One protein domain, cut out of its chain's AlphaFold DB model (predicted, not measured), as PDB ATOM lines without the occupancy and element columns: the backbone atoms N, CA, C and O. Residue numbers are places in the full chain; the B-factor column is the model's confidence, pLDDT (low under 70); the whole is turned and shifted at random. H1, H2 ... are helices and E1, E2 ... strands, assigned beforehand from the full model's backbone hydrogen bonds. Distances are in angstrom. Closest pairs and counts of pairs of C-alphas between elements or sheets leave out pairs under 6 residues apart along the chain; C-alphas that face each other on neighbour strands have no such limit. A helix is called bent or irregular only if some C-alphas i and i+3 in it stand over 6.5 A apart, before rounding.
ATOM      1  N   VAL A   6     231.178 134.117 256.890       89.31
ATOM      2  CA  VAL A   6     230.879 135.180 257.867       89.31
ATOM      3  C   VAL A   6     230.809 136.543 257.182       89.31
ATOM      4  O   VAL A   6     229.801 137.232 257.294       89.31
ATOM      5  N   THR A   7     231.838 136.902 256.408       92.88
ATOM      6  CA  THR A   7     231.887 138.153 255.634       92.88
ATOM      7  C   THR A   7     230.684 138.272 254.696       92.88
ATOM      8  O   THR A   7     230.025 139.302 254.666       92.88
ATOM      9  N   GLN A   8     230.347 137.204 253.966       94.12
ATOM     10  CA  GLN A   8     229.198 137.197 253.054       94.12
ATOM     11  C   GLN A   8     227.850 137.310 253.779       94.12
ATOM     12  O   GLN A   8     226.899 137.862 253.224       94.12
ATOM     13  N   LEU A   9     227.725 136.758 254.987       95.56
ATOM     14  CA  LEU A   9     226.520 136.905 255.798       95.56
ATOM     15  C   LEU A   9     226.374 138.344 256.302       95.56
ATOM     16  O   LEU A   9     225.336 138.952 256.056       95.56
ATOM     17  N   VAL A  10     227.417 138.889 256.931       96.44
ATOM     18  CA  VAL A  10     227.420 140.260 257.466       96.44
ATOM     19  C   VAL A  10     227.175 141.279 256.357       96.44
ATOM     20  O   VAL A  10     226.351 142.169 256.529       96.44
ATOM     21  N   ASP A  11     227.807 141.115 255.190       96.56
ATOM     22  CA  ASP A  11     227.577 141.999 254.043       96.56
ATOM     23  C   ASP A  11     226.101 142.040 253.639       96.56
ATOM     24  O   ASP A  11     225.548 143.124 253.478       96.56
ATOM     25  N   ARG A  12     225.450 140.871 253.533       97.12
ATOM     26  CA  ARG A  12     224.025 140.785 253.180       97.12
ATOM     27  C   ARG A  12     223.121 141.397 254.248       97.12
ATOM     28  O   ARG A  12     222.112 141.996 253.892       97.12
ATOM     29  N   MET A  13     223.467 141.252 255.527       97.38
ATOM     30  CA  MET A  13     222.716 141.866 256.626       97.38
ATOM     31  C   MET A  13     222.831 143.394 256.592       97.38
ATOM     32  O   MET A  13     221.815 144.076 256.677       97.38
ATOM     33  N   LEU A  14     224.041 143.933 256.400       96.75
ATOM     34  CA  LEU A  14     224.269 145.376 256.262       96.75
ATOM     35  C   LEU A  14     223.582 145.945 255.014       96.75
ATOM     36  O   LEU A  14     222.990 147.018 255.078       96.75
ATOM     37  N   ASP A  15     223.626 145.222 253.890       96.88
ATOM     38  CA  ASP A  15     222.936 145.623 252.660       96.88
ATOM     39  C   ASP A  15     221.416 145.672 252.865       96.88
ATOM     40  O   ASP A  15     220.774 146.639 252.455       96.88
ATOM     41  N   ALA A  16     220.841 144.666 253.533       95.75
ATOM     42  CA  ALA A  16     219.415 144.634 253.850       95.75
ATOM     43  C   ALA A  16     219.010 145.793 254.774       95.75
ATOM     44  O   ALA A  16     218.025 146.476 254.496       95.75
ATOM     45  N   ALA A  17     219.800 146.052 255.820       94.50
ATOM     46  CA  ALA A  17     219.570 147.144 256.759       94.50
ATOM     47  C   ALA A  17     219.612 148.516 256.072       94.50
ATOM     48  O   ALA A  17     218.661 149.292 256.164       94.50
ATOM     49  N   ALA A  18     220.663 148.778 255.291       93.19
ATOM     50  CA  ALA A  18     220.817 150.028 254.552       93.19
ATOM     51  C   ALA A  18     219.719 150.233 253.494       93.19
ATOM     52  O   ALA A  18     219.332 151.368 253.217       93.19
ATOM     53  N   GLN A  19     219.212 149.148 252.896       94.50
ATOM     54  CA  GLN A  19     218.111 149.210 251.937       94.50
ATOM     55  C   GLN A  19     216.763 149.489 252.613       94.50
ATOM     56  O   GLN A  19     215.962 150.250 252.069       94.50
ATOM     57  N   ALA A  20     216.496 148.864 253.763       92.88
ATOM     58  CA  ALA A  20     215.240 149.025 254.490       92.88
ATOM     59  C   ALA A  20     215.130 150.403 255.156       92.88
ATOM     60  O   ALA A  20     214.072 151.030 255.098       92.88
ATOM     61  N   HIS A  21     216.231 150.892 255.735       91.50
ATOM     62  CA  HIS A  21     216.271 152.149 256.479       91.50
ATOM     63  C   HIS A  21     217.493 153.000 256.079       91.50
ATOM     64  O   HIS A  21     218.485 153.073 256.810       91.50
ATOM     65  N   PRO A  22     217.452 153.669 254.909       91.31
ATOM     66  CA  PRO A  22     218.554 154.512 254.460       91.31
ATOM     67  C   PRO A  22     218.855 155.646 255.447       91.31
ATOM     68  O   PRO A  22     217.961 156.393 255.837       91.31
ATOM     69  N   GLY A  23     220.132 155.814 255.794       88.31
ATOM     70  CA  GLY A  23     220.600 156.881 256.685       88.31
ATOM     71  C   GLY A  23     220.618 156.523 258.171       88.31
ATOM     72  O   GLY A  23     221.095 157.333 258.961       88.31
ATOM     73  N   VAL A  24     220.156 155.327 258.541       90.44
ATOM     74  CA  VAL A  24     220.285 154.799 259.904       90.44
ATOM     75  C   VAL A  24     221.668 154.186 260.082       90.44
ATOM     76  O   VAL A  24     222.175 153.489 259.198       90.44
ATOM     77  N   GLU A  25     222.297 154.478 261.217       90.69
ATOM     78  CA  GLU A  25     223.598 153.927 261.572       90.69
ATOM     79  C   GLU A  25     223.418 152.613 262.333       90.69
ATOM     80  O   GLU A  25     222.672 152.540 263.309       90.69
ATOM     81  N   TYR A  26     224.123 151.579 261.886       94.12
ATOM     82  CA  TYR A  26     224.063 150.239 262.460       94.12
ATOM     83  C   TYR A  26     225.392 149.878 263.125       94.12
ATOM     84  O   TYR A  26     226.435 150.398 262.735       94.12
ATOM     85  N   SER A  27     225.360 148.966 264.096       95.12
ATOM     86  CA  SER A  27     226.531 148.247 264.610       95.12
ATOM     87  C   SER A  27     226.368 146.742 264.425       95.12
ATOM     88  O   SER A  27     225.259 146.223 264.253       95.12
ATOM     89  N   ILE A  28     227.493 146.029 264.432       97.31
ATOM     90  CA  ILE A  28     227.540 144.571 264.375       97.31
ATOM     91  C   ILE A  28     227.861 144.065 265.776       97.31
ATOM     92  O   ILE A  28     228.928 144.345 266.306       97.31
ATOM     93  N   MET A  29     226.976 143.266 266.353       96.06
ATOM     94  CA  MET A  29     227.157 142.665 267.669       96.06
ATOM     95  C   MET A  29     227.300 141.151 267.521       96.06
ATOM     96  O   MET A  29     226.517 140.506 266.818       96.06
ATOM     97  N   LEU A  30     228.297 140.567 268.177       95.56
ATOM     98  CA  LEU A  30     228.527 139.121 268.190       95.56
ATOM     99  C   LEU A  30     229.305 138.690 269.433       95.56
ATOM    100  O   LEU A  30     229.801 139.518 270.198       95.56
ATOM    101  N   ALA A  31     229.430 137.380 269.640       94.94
ATOM    102  CA  ALA A  31     230.289 136.868 270.699       94.94
ATOM    103  C   ALA A  31     231.738 137.330 270.493       94.94
ATOM    104  O   ALA A  31     232.253 137.340 269.371       94.94
ATOM    105  N   LYS A  32     232.399 137.722 271.583       94.31
ATOM    106  CA  LYS A  32     233.755 138.288 271.560       94.31
ATOM    107  C   LYS A  32     234.752 137.372 270.849       94.31
ATOM    108  O   LYS A  32     235.554 137.845 270.051       94.31
ATOM    109  N   GLU A  33     234.666 136.068 271.077       92.38
ATOM    110  CA  GLU A  33     235.475 135.044 270.415       92.38
ATOM    111  C   GLU A  33     235.196 134.918 268.911       92.38
ATOM    112  O   GLU A  33     236.072 134.497 268.160       92.38
ATOM    113  N   THR A  34     234.007 135.312 268.457       92.50
ATOM    114  CA  THR A  34     233.576 135.242 267.055       92.50
ATOM    115  C   THR A  34     234.013 136.482 266.263       92.50
ATOM    116  O   THR A  34     234.129 136.406 265.040       92.50
ATOM    117  N   THR A  35     234.344 137.600 266.926       93.31
ATOM    118  CA  THR A  35     234.833 138.836 266.267       93.31
ATOM    119  C   THR A  35     236.017 138.586 265.329       93.31
ATOM    120  O   THR A  35     236.071 139.149 264.239       93.31
ATOM    121  N   VAL A  36     236.911 137.657 265.684       91.88
ATOM    122  CA  VAL A  36     238.106 137.300 264.894       91.88
ATOM    123  C   VAL A  36     237.787 136.674 263.532       91.88
ATOM    124  O   VAL A  36     238.668 136.585 262.678       91.88
ATOM    125  N   LEU A  37     236.551 136.209 263.322       91.25
ATOM    126  CA  LEU A  37     236.102 135.654 262.043       91.25
ATOM    127  C   LEU A  37     235.748 136.739 261.019       91.25
ATOM    128  O   LEU A  37     235.644 136.445 259.824       91.25
ATOM    129  N   LEU A  38     235.545 137.973 261.482       92.75
ATOM    130  CA  LEU A  38     235.300 139.128 260.639       92.75
ATOM    131  C   LEU A  38     236.618 139.871 260.409       92.75
ATOM    132  O   LEU A  38     237.398 140.095 261.332       92.75
ATOM    133  N   HIS A  39     236.877 140.255 259.161       91.75
ATOM    134  CA  HIS A  39     238.043 141.077 258.848       91.75
ATOM    135  C   HIS A  39     237.959 142.414 259.601       91.75
ATOM    136  O   HIS A  39     236.868 142.951 259.789       91.75
ATOM    137  N   LYS A  40     239.099 142.945 260.043       94.94
ATOM    138  CA  LYS A  40     239.176 144.271 260.659       94.94
ATOM    139  C   LYS A  40     239.733 145.252 259.639       94.94
ATOM    140  O   LYS A  40     240.895 145.142 259.261       94.94
ATOM    141  N   ASP A  41     238.900 146.188 259.203       95.88
ATOM    142  CA  ASP A  41     239.266 147.215 258.226       95.88
ATOM    143  C   ASP A  41     240.000 148.389 258.885       95.88
ATOM    144  O   ASP A  41     240.899 148.969 258.279       95.88
ATOM    145  N   ALA A  42     239.637 148.724 260.127       95.94
ATOM    146  CA  ALA A  42     240.282 149.769 260.918       95.94
ATOM    147  C   ALA A  42     240.152 149.507 262.429       95.94
ATOM    148  O   ALA A  42     239.355 148.674 262.868       95.94
ATOM    149  N   ASP A  43     240.954 150.235 263.207       95.81
ATOM    150  CA  ASP A  43     240.938 150.245 264.678       95.81
ATOM    151  C   ASP A  43     240.102 151.393 265.266       95.81
ATOM    152  O   ASP A  43     239.945 151.501 266.482       95.81
ATOM    153  N   GLU A  44     239.592 152.280 264.413       95.31
ATOM    154  CA  GLU A  44     238.883 153.485 264.815       95.31
ATOM    155  C   GLU A  44     237.797 153.836 263.793       95.31
ATOM    156  O   GLU A  44     238.023 153.769 262.582       95.31
ATOM    157  N   LEU A  45     236.626 154.237 264.289       94.19
ATOM    158  CA  LEU A  45     235.510 154.749 263.500       94.19
ATOM    159  C   LEU A  45     235.306 156.231 263.807       94.19
ATOM    160  O   LEU A  45     234.937 156.600 264.923       94.19
ATOM    161  N   SER A  46     235.527 157.091 262.818       92.94
ATOM    162  CA  SER A  46     235.265 158.524 262.955       92.94
ATOM    163  C   SER A  46     233.817 158.854 262.597       92.94
ATOM    164  O   SER A  46     233.316 158.456 261.542       92.94
ATOM    165  N   ARG A  47     233.149 159.627 263.459       89.94
ATOM    166  CA  ARG A  47     231.767 160.090 263.274       89.94
ATOM    167  C   ARG A  47     231.595 161.527 263.716       89.94
ATOM    168  O   ARG A  47     232.187 161.966 264.698       89.94
ATOM    169  N   THR A  48     230.743 162.263 263.014       88.44
ATOM    170  CA  THR A  48     230.340 163.600 263.451       88.44
ATOM    171  C   THR A  48     229.104 163.480 264.332       88.44
ATOM    172  O   THR A  48     228.015 163.228 263.831       88.44
ATOM    173  N   VAL A  49     229.259 163.709 265.634       79.81
ATOM    174  CA  VAL A  49     228.166 163.680 266.613       79.81
ATOM    175  C   VAL A  49     227.933 165.100 267.118       79.81
ATOM    176  O   VAL A  49     228.858 165.762 267.589       79.81
ATOM    177  N   ASN A  50     226.702 165.606 266.994       82.25
ATOM    178  CA  ASN A  50     226.336 166.976 267.391       82.25
ATOM    179  C   ASN A  50     227.269 168.060 266.807       82.25
ATOM    180  O   ASN A  50     227.667 169.004 267.492       82.25
ATOM    181  N   GLY A  51     227.658 167.905 265.535       88.06
ATOM    182  CA  GLY A  51     228.524 168.849 264.819       88.06
ATOM    183  C   GLY A  51     230.004 168.807 265.219       88.06
ATOM    184  O   GLY A  51     230.775 169.654 264.773       88.06
ATOM    185  N   ARG A  52     230.421 167.839 266.045       90.00
ATOM    186  CA  ARG A  52     231.823 167.623 266.423       90.00
ATOM    187  C   ARG A  52     232.299 166.269 265.925       90.00
ATOM    188  O   ARG A  52     231.589 165.279 266.068       90.00
ATOM    189  N   LEU A  53     233.507 166.229 265.371       91.94
ATOM    190  CA  LEU A  53     234.154 164.969 265.022       91.94
ATOM    191  C   LEU A  53     234.561 164.245 266.310       91.94
ATOM    192  O   LEU A  53     235.327 164.783 267.110       91.94
ATOM    193  N   GLY A  54     234.020 163.049 266.502       89.19
ATOM    194  CA  GLY A  54     234.414 162.089 267.520       89.19
ATOM    195  C   GLY A  54     234.965 160.821 266.875       89.19
ATOM    196  O   GLY A  54     234.745 160.563 265.689       89.19
ATOM    197  N   THR A  55     235.670 160.030 267.675       90.69
ATOM    198  CA  THR A  55     236.228 158.747 267.248       90.69
ATOM    199  C   THR A  55     235.849 157.671 268.254       90.69
ATOM    200  O   THR A  55     236.049 157.850 269.456       90.69
ATOM    201  N   TYR A  56     235.330 156.556 267.755       89.38
ATOM    202  CA  TYR A  56     235.129 155.328 268.514       89.38
ATOM    203  C   TYR A  56     236.310 154.398 268.246       89.38
ATOM    204  O   TYR A  56     236.562 154.048 267.098       89.38
ATOM    205  N   ALA A  57     237.046 154.013 269.285       91.69
ATOM    206  CA  ALA A  57     238.112 153.022 269.161       91.69
ATOM    207  C   ALA A  57     237.514 151.610 269.206       91.69
ATOM    208  O   ALA A  57     236.726 151.307 270.102       91.69
ATOM    209  N   GLY A  58     237.894 150.742 268.270       92.69
ATOM    210  CA  GLY A  58     237.381 149.380 268.205       92.69
ATOM    211  C   GLY A  58     237.589 148.703 266.856       92.69
ATOM    212  O   GLY A  58     238.177 149.243 265.927       92.69
ATOM    213  N   HIS A  59     237.091 147.475 266.745       96.44
ATOM    214  CA  HIS A  59     237.098 146.747 265.481       96.44
ATOM    215  C   HIS A  59     236.080 147.392 264.542       96.44
ATOM    216  O   HIS A  59     234.886 147.388 264.821       96.44
ATOM    217  N   VAL A  60     236.547 147.923 263.414       96.94
ATOM    218  CA  VAL A  60     235.679 148.427 262.345       96.94
ATOM    219  C   VAL A  60     235.639 147.442 261.186       96.94
ATOM    220  O   VAL A  60     236.680 146.971 260.726       96.94
ATOM    221  N   TYR A  61     234.438 147.156 260.695       96.81
ATOM    222  CA  TYR A  61     234.203 146.405 259.469       96.81
ATOM    223  C   TYR A  61     233.215 147.170 258.596       96.81
ATOM    224  O   TYR A  61     232.127 147.498 259.051       96.81
ATOM    225  N   ARG A  62     233.578 147.465 257.347       95.44
ATOM    226  CA  ARG A  62     232.742 148.183 256.375       95.44
ATOM    227  C   ARG A  62     232.133 149.474 256.947       95.44
ATOM    228  O   ARG A  62     230.928 149.697 256.860       95.44
ATOM    229  N   ASP A  63     232.987 150.305 257.549       94.75
ATOM    230  CA  ASP A  63     232.587 151.561 258.206       94.75
ATOM    231  C   ASP A  63     231.492 151.353 259.274       94.75
ATOM    232  O   ASP A  63     230.658 152.212 259.512       94.75
ATOM    233  N   THR A  64     231.468 150.180 259.907       95.38
ATOM    234  CA  THR A  64     230.531 149.804 260.968       95.38
ATOM    235  C   THR A  64     231.314 149.295 262.172       95.38
ATOM    236  O   THR A  64     232.275 148.535 262.013       95.38
ATOM    237  N   LEU A  65     230.930 149.716 263.378       95.81
ATOM    238  CA  LEU A  65     231.567 149.240 264.603       95.81
ATOM    239  C   LEU A  65     231.173 147.783 264.877       95.81
ATOM    240  O   LEU A  65     230.019 147.393 264.693       95.81
ATOM    241  N   VAL A  66     232.149 146.992 265.311       96.94
ATOM    242  CA  VAL A  66     231.980 145.597 265.707       96.94
ATOM    243  C   VAL A  66     232.142 145.486 267.219       96.94
ATOM    244  O   VAL A  66     233.239 145.658 267.755       96.94
ATOM    245  N   ASP A  67     231.051 145.143 267.893       95.00
ATOM    246  CA  ASP A  67     230.961 144.998 269.339       95.00
ATOM    247  C   ASP A  67     230.972 143.514 269.737       95.00
ATOM    248  O   ASP A  67     230.072 142.732 269.409       95.00
ATOM    249  N   GLY A  68     232.027 143.113 270.450       93.81
ATOM    250  CA  GLY A  68     232.209 141.751 270.950       93.81
ATOM    251  C   GLY A  68     231.743 141.597 272.396       93.81
ATOM    252  O   GLY A  68     232.358 142.166 273.298       93.81
ATOM    253  N   PHE A  69     230.726 140.769 272.637       93.06
ATOM    254  CA  PHE A  69     230.166 140.535 273.972       93.06
ATOM    255  C   PHE A  69     230.582 139.179 274.547       93.06
ATOM    256  O   PHE A  69     230.550 138.155 273.863       93.06
ATOM    257  N   GLU A  70     230.952 139.155 275.828       93.31
ATOM    258  CA  GLU A  70     231.181 137.904 276.560       93.31
ATOM    259  C   GLU A  70     229.840 137.244 276.915       93.31
ATOM    260  O   GLU A  70     228.898 137.915 277.331       93.31
ATOM    261  N   GLY A  71     229.744 135.921 276.744       88.56
ATOM    262  CA  GLY A  71     228.532 135.151 277.059       88.56
ATOM    263  C   GLY A  71     227.412 135.236 276.014       88.56
ATOM    264  O   GLY A  71     226.344 134.664 276.227       88.56
ATOM    265  N   MET A  72     227.640 135.910 274.883       90.44
ATOM    266  CA  MET A  72     226.718 135.899 273.747       90.44
ATOM    267  C   MET A  72     226.770 134.551 273.010       90.44
ATOM    268  O   MET A  72     227.781 133.853 273.021       90.44
ATOM    269  N   ILE A  73     225.667 134.174 272.358       92.25
ATOM    270  CA  ILE A  73     225.566 132.931 271.588       92.25
ATOM    271  C   ILE A  73     226.624 132.942 270.461       92.25
ATOM    272  O   ILE A  73     226.531 133.793 269.576       92.25
ATOM    273  N   PRO A  74     227.592 131.997 270.417       91.38
ATOM    274  CA  PRO A  74     228.755 132.103 269.521       91.38
ATOM    275  C   PRO A  74     228.444 132.161 268.023       91.38
ATOM    276  O   PRO A  74     229.235 132.687 267.241       91.38
ATOM    277  N   HIS A  75     227.308 131.597 267.614       91.88
ATOM    278  CA  HIS A  75     226.877 131.549 266.218       91.88
ATOM    279  C   HIS A  75     225.884 132.653 265.838       91.88
ATOM    280  O   HIS A  75     225.459 132.691 264.685       91.88
ATOM    281  N   LEU A  76     225.506 133.522 266.779       94.56
ATOM    282  CA  LEU A  76     224.595 134.632 266.538       94.56
ATOM    283  C   LEU A  76     225.384 135.882 266.144       94.56
ATOM    284  O   LEU A  76     226.329 136.275 266.827       94.56
ATOM    285  N   ILE A  77     224.944 136.528 265.072       95.56
ATOM    286  CA  ILE A  77     225.347 137.881 264.688       95.56
ATOM    287  C   ILE A  77     224.102 138.753 264.734       95.56
ATOM    288  O   ILE A  77     223.048 138.341 264.256       95.56
ATOM    289  N   ILE A  78     224.218 139.957 265.273       96.06
ATOM    290  CA  ILE A  78     223.150 140.950 265.251       96.06
ATOM    291  C   ILE A  78     223.665 142.174 264.500       96.06
ATOM    292  O   ILE A  78     224.756 142.653 264.788       96.06
ATOM    293  N   VAL A  79     222.893 142.672 263.543       96.88
ATOM    294  CA  VAL A  79     223.078 144.005 262.959       96.88
ATOM    295  C   VAL A  79     221.906 144.846 263.431       96.88
ATOM    296  O   VAL A  79     220.773 144.563 263.049       96.88
ATOM    297  N   GLY A  80     222.160 145.822 264.299       94.50
ATOM    298  CA  GLY A  80     221.115 146.628 264.941       94.50
ATOM    299  C   GLY A  80     221.449 148.120 264.942       94.50
ATOM    300  O   GLY A  80     222.622 148.463 264.772       94.50
ATOM    301  N   PRO A  81     220.444 149.002 265.074       92.75
ATOM    302  CA  PRO A  81     220.658 150.446 265.100       92.75
ATOM    303  C   PRO A  81     221.492 150.855 266.323       92.75
ATOM    304  O   PRO A  81     221.282 150.350 267.429       92.75
ATOM    305  N   VAL A  82     222.442 151.776 266.134       88.44
ATOM    306  CA  VAL A  82     223.377 152.209 267.194       88.44
ATOM    307  C   VAL A  82     222.670 152.937 268.337       88.44
ATOM    308  O   VAL A  82     223.058 152.805 269.496       88.44
ATOM    309  N   ASP A  83     221.640 153.719 268.030       82.00
ATOM    310  CA  ASP A  83     220.893 154.515 269.007       82.00
ATOM    311  C   ASP A  83     219.804 153.719 269.745       82.00
ATOM    312  O   ASP A  83     219.127 154.271 270.615       82.00
ATOM    313  N   GLY A  84     219.663 152.423 269.443       71.25
ATOM    314  CA  GLY A  84     218.608 151.585 270.004       71.25
ATOM    315  C   GLY A  84     217.207 152.036 269.588       71.25
ATOM    316  O   GLY A  84     216.267 151.832 270.357       71.25
ATOM    317  N   GLY A  85     217.086 152.683 268.423       73.75
ATOM    318  CA  GLY A  85     215.810 153.057 267.826       73.75
ATOM    319  C   GLY A  85     214.899 151.863 267.518       73.75
ATOM    320  O   GLY A  85     215.262 150.696 267.691       73.75
ATOM    321  N   ASP A  86     213.687 152.169 267.056       77.00
ATOM    322  CA  ASP A  86     212.666 151.171 266.710       77.00
ATOM    323  C   ASP A  86     212.954 150.471 265.362       77.00
ATOM    324  O   ASP A  86     212.169 149.635 264.902       77.00
ATOM    325  N   GLU A  87     214.057 150.822 264.693       84.56
ATOM    326  CA  GLU A  87     214.466 150.231 263.429       84.56
ATOM    327  C   GLU A  87     214.822 148.751 263.536       84.56
ATOM    328  O   GLU A  87     215.283 148.217 264.549       84.56
ATOM    329  N   THR A  88     214.634 148.078 262.404       86.69
ATOM    330  CA  THR A  88     214.772 146.633 262.309       86.69
ATOM    331  C   THR A  88     216.194 146.184 262.636       86.69
ATOM    332  O   THR A  88     217.153 146.580 261.970       86.69
ATOM    333  N   SER A  89     216.314 145.298 263.624       93.31
ATOM    334  CA  SER A  89     217.526 144.516 263.859       93.31
ATOM    335  C   SER A  89     217.492 143.229 263.040       93.31
ATOM    336  O   SER A  89     216.460 142.571 262.937       93.31
ATOM    337  N   TYR A  90     218.637 142.836 262.497       95.88
ATOM    338  CA  TYR A  90     218.805 141.596 261.752       95.88
ATOM    339  C   TYR A  90     219.621 140.601 262.565       95.88
ATOM    340  O   TYR A  90     220.658 140.945 263.125       95.88
ATOM    341  N   TYR A  91     219.188 139.346 262.568       95.88
ATOM    342  CA  TYR A  91     219.768 138.249 263.331       95.88
ATOM    343  C   TYR A  91     220.287 137.190 262.363       95.88
ATOM    344  O   TYR A  91     219.507 136.539 261.671       95.88
ATOM    345  N   GLY A  92     221.606 137.046 262.291       95.62
ATOM    346  CA  GLY A  92     222.305 136.076 261.458       95.62
ATOM    347  C   GLY A  92     222.724 134.839 262.243       95.62
ATOM    348  O   GLY A  92     223.200 134.947 263.371       95.62
ATOM    349  N   ASP A  93     222.599 133.668 261.621       94.31
ATOM    350  CA  ASP A  93     223.097 132.395 262.143       94.31
ATOM    351  C   ASP A  93     224.277 131.901 261.298       94.31
ATOM    352  O   ASP A  93     224.157 131.562 260.114       94.31
ATOM    353  N   LEU A  94     225.446 131.834 261.931       91.06
ATOM    354  CA  LEU A  94     226.683 131.387 261.301       91.06
ATOM    355  C   LEU A  94     226.664 129.921 260.870       91.06
ATOM    356  O   LEU A  94     227.386 129.554 259.943       91.06
ATOM    357  N   ARG A  95     225.849 129.075 261.505       90.56
ATOM    358  CA  ARG A  95     225.818 127.628 261.231       90.56
ATOM    359  C   ARG A  95     225.262 127.317 259.848       90.56
ATOM    360  O   ARG A  95     225.673 126.342 259.228       90.56
ATOM    361  N   ASN A  96     224.324 128.133 259.374       91.12
ATOM    362  CA  ASN A  96     223.621 127.931 258.108       91.12
ATOM    363  C   ASN A  96     223.755 129.123 257.145       91.12
ATOM    364  O   ASN A  96     223.268 129.046 256.020       91.12
ATOM    365  N   SER A  97     224.441 130.201 257.549       91.62
ATOM    366  CA  SER A  97     224.617 131.416 256.744       91.62
ATOM    367  C   SER A  97     223.286 132.038 256.300       91.62
ATOM    368  O   SER A  97     223.157 132.516 255.166       91.62
ATOM    369  N   THR A  98     222.293 132.048 257.190       93.69
ATOM    370  CA  THR A  98     220.991 132.703 256.986       93.69
ATOM    371  C   THR A  98     220.792 133.839 257.983       93.69
ATOM    372  O   THR A  98     221.496 133.908 258.988       93.69
ATOM    373  N   PHE A  99     219.863 134.750 257.693       96.19
ATOM    374  CA  PHE A  99     219.462 135.799 258.625       96.19
ATOM    375  C   PHE A  99     217.969 136.110 258.505       96.19
ATOM    376  O   PHE A  99     217.334 135.766 257.506       96.19
ATOM    377  N   THR A 100     217.430 136.755 259.531       93.69
ATOM    378  CA  THR A 100     216.028 137.173 259.658       93.69
ATOM    379  C   THR A 100     215.956 138.522 260.375       93.69
ATOM    380  O   THR A 100     216.898 138.897 261.066       93.69
ATOM    381  N   ASP A 101     214.858 139.252 260.227       90.75
ATOM    382  CA  ASP A 101     214.543 140.474 260.986       90.75
ATOM    383  C   ASP A 101     213.834 140.186 262.324       90.75
ATOM    384  O   ASP A 101     213.576 141.080 263.126       90.75
TER     385      ASP A 101
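What this domain is: This is residues 6 to 101 of the 112 residues of an uncharacterized protein of Geodermatophilaceae bacterium (UniProt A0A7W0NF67). What is the overall shape? It is one strongly twisted sheet of seven strands with both helices over one face: H1 covers the part with E5, E6 and E7, and H2 packs on E4. Away from H1, the hairpin of E2 and E3 ends in a tip, residues 48 to 53, that sticks out free. What is it made of? The 96 printed residues hold H1 E1 H2 E2 E3 E4 E5 E6 E7 in chain order, in two layers, helices on one face of a sheet; the class is mixed, helices and strands, and the mixed sheet runs E2 E3 E4 E1 E5 E6 E7. The whole is compact, with a radius of gyration of the C-alphas of 13.0 A, and elongated, spanning 42 by 27 by 22 A.

How they stand to each other: Where is the first helix? H1, residues 6 to 20, is on the sheet; its closest C-alphas to E6, residues 90 to 93, are those of Met 13 and Tyr 90, 6.5 A apart. Every O i to N i+4 pair in it is within hydrogen-bond range. And the second? H2, residues 32 to 37, is on the same face at a height over the sheet of 7.6 A, only just irregular, with C-alphas 33 and 36 6.52 A apart; 0 of 2 O i to N i+4 pairs and 2 of 3 O i to N i+3 pairs are within range. Its closest C-alphas to E4, residues 64 to 69, are those of Lys 32 and Gly 68, 3.8 A apart. How do the strands pair? E1, residues 26 to 31, is parallel to E4, with N 67 and O 28 at 2.8 A, and antiparallel to E5, residues 76 to 81, with N 29 and O 78 at 2.8 A. E5, E6 and E7, residues 98 to 100, form a meander, each strand the antiparallel neighbour of the one before, with N 92 and O 77 at 2.8 A and N 91 and O 100 at 2.8 A. E2, residues 42 to 49, E3, residues 52 to 61, and E4 form another, with N 45 and O 56 at 2.8 A and N 66 and O 59 at 2.8 A. What joins E1 to E2? E1, H2 and E2 are a split strand-helix-strand unit, two strands that follow each other among the strands of one sheet with a helix between them in the chain and E3 and E4 between them in the sheet, and its crossover is right-handed.

Where its parts are: Where do the elements begin and end? H1 begins at C-alpha 6 (230.879, 135.180, 257.867), and E7 ends at C-alpha 100 (216.028, 137.173, 259.658). Which are long? H1 measures 21.2 A, E2 19.3 A and E3 22.5 A; E3 bends by 91 degrees at residue 58.

The domain as a whole: How far does it reach? The two C-alphas farthest apart, those of Gly 51 and Asn 96, are 41.8 A apart. Is anything cut or uncertain? The printed part has no cut and no long link; its mean pLDDT is 92.3, and no printed residue is under 70.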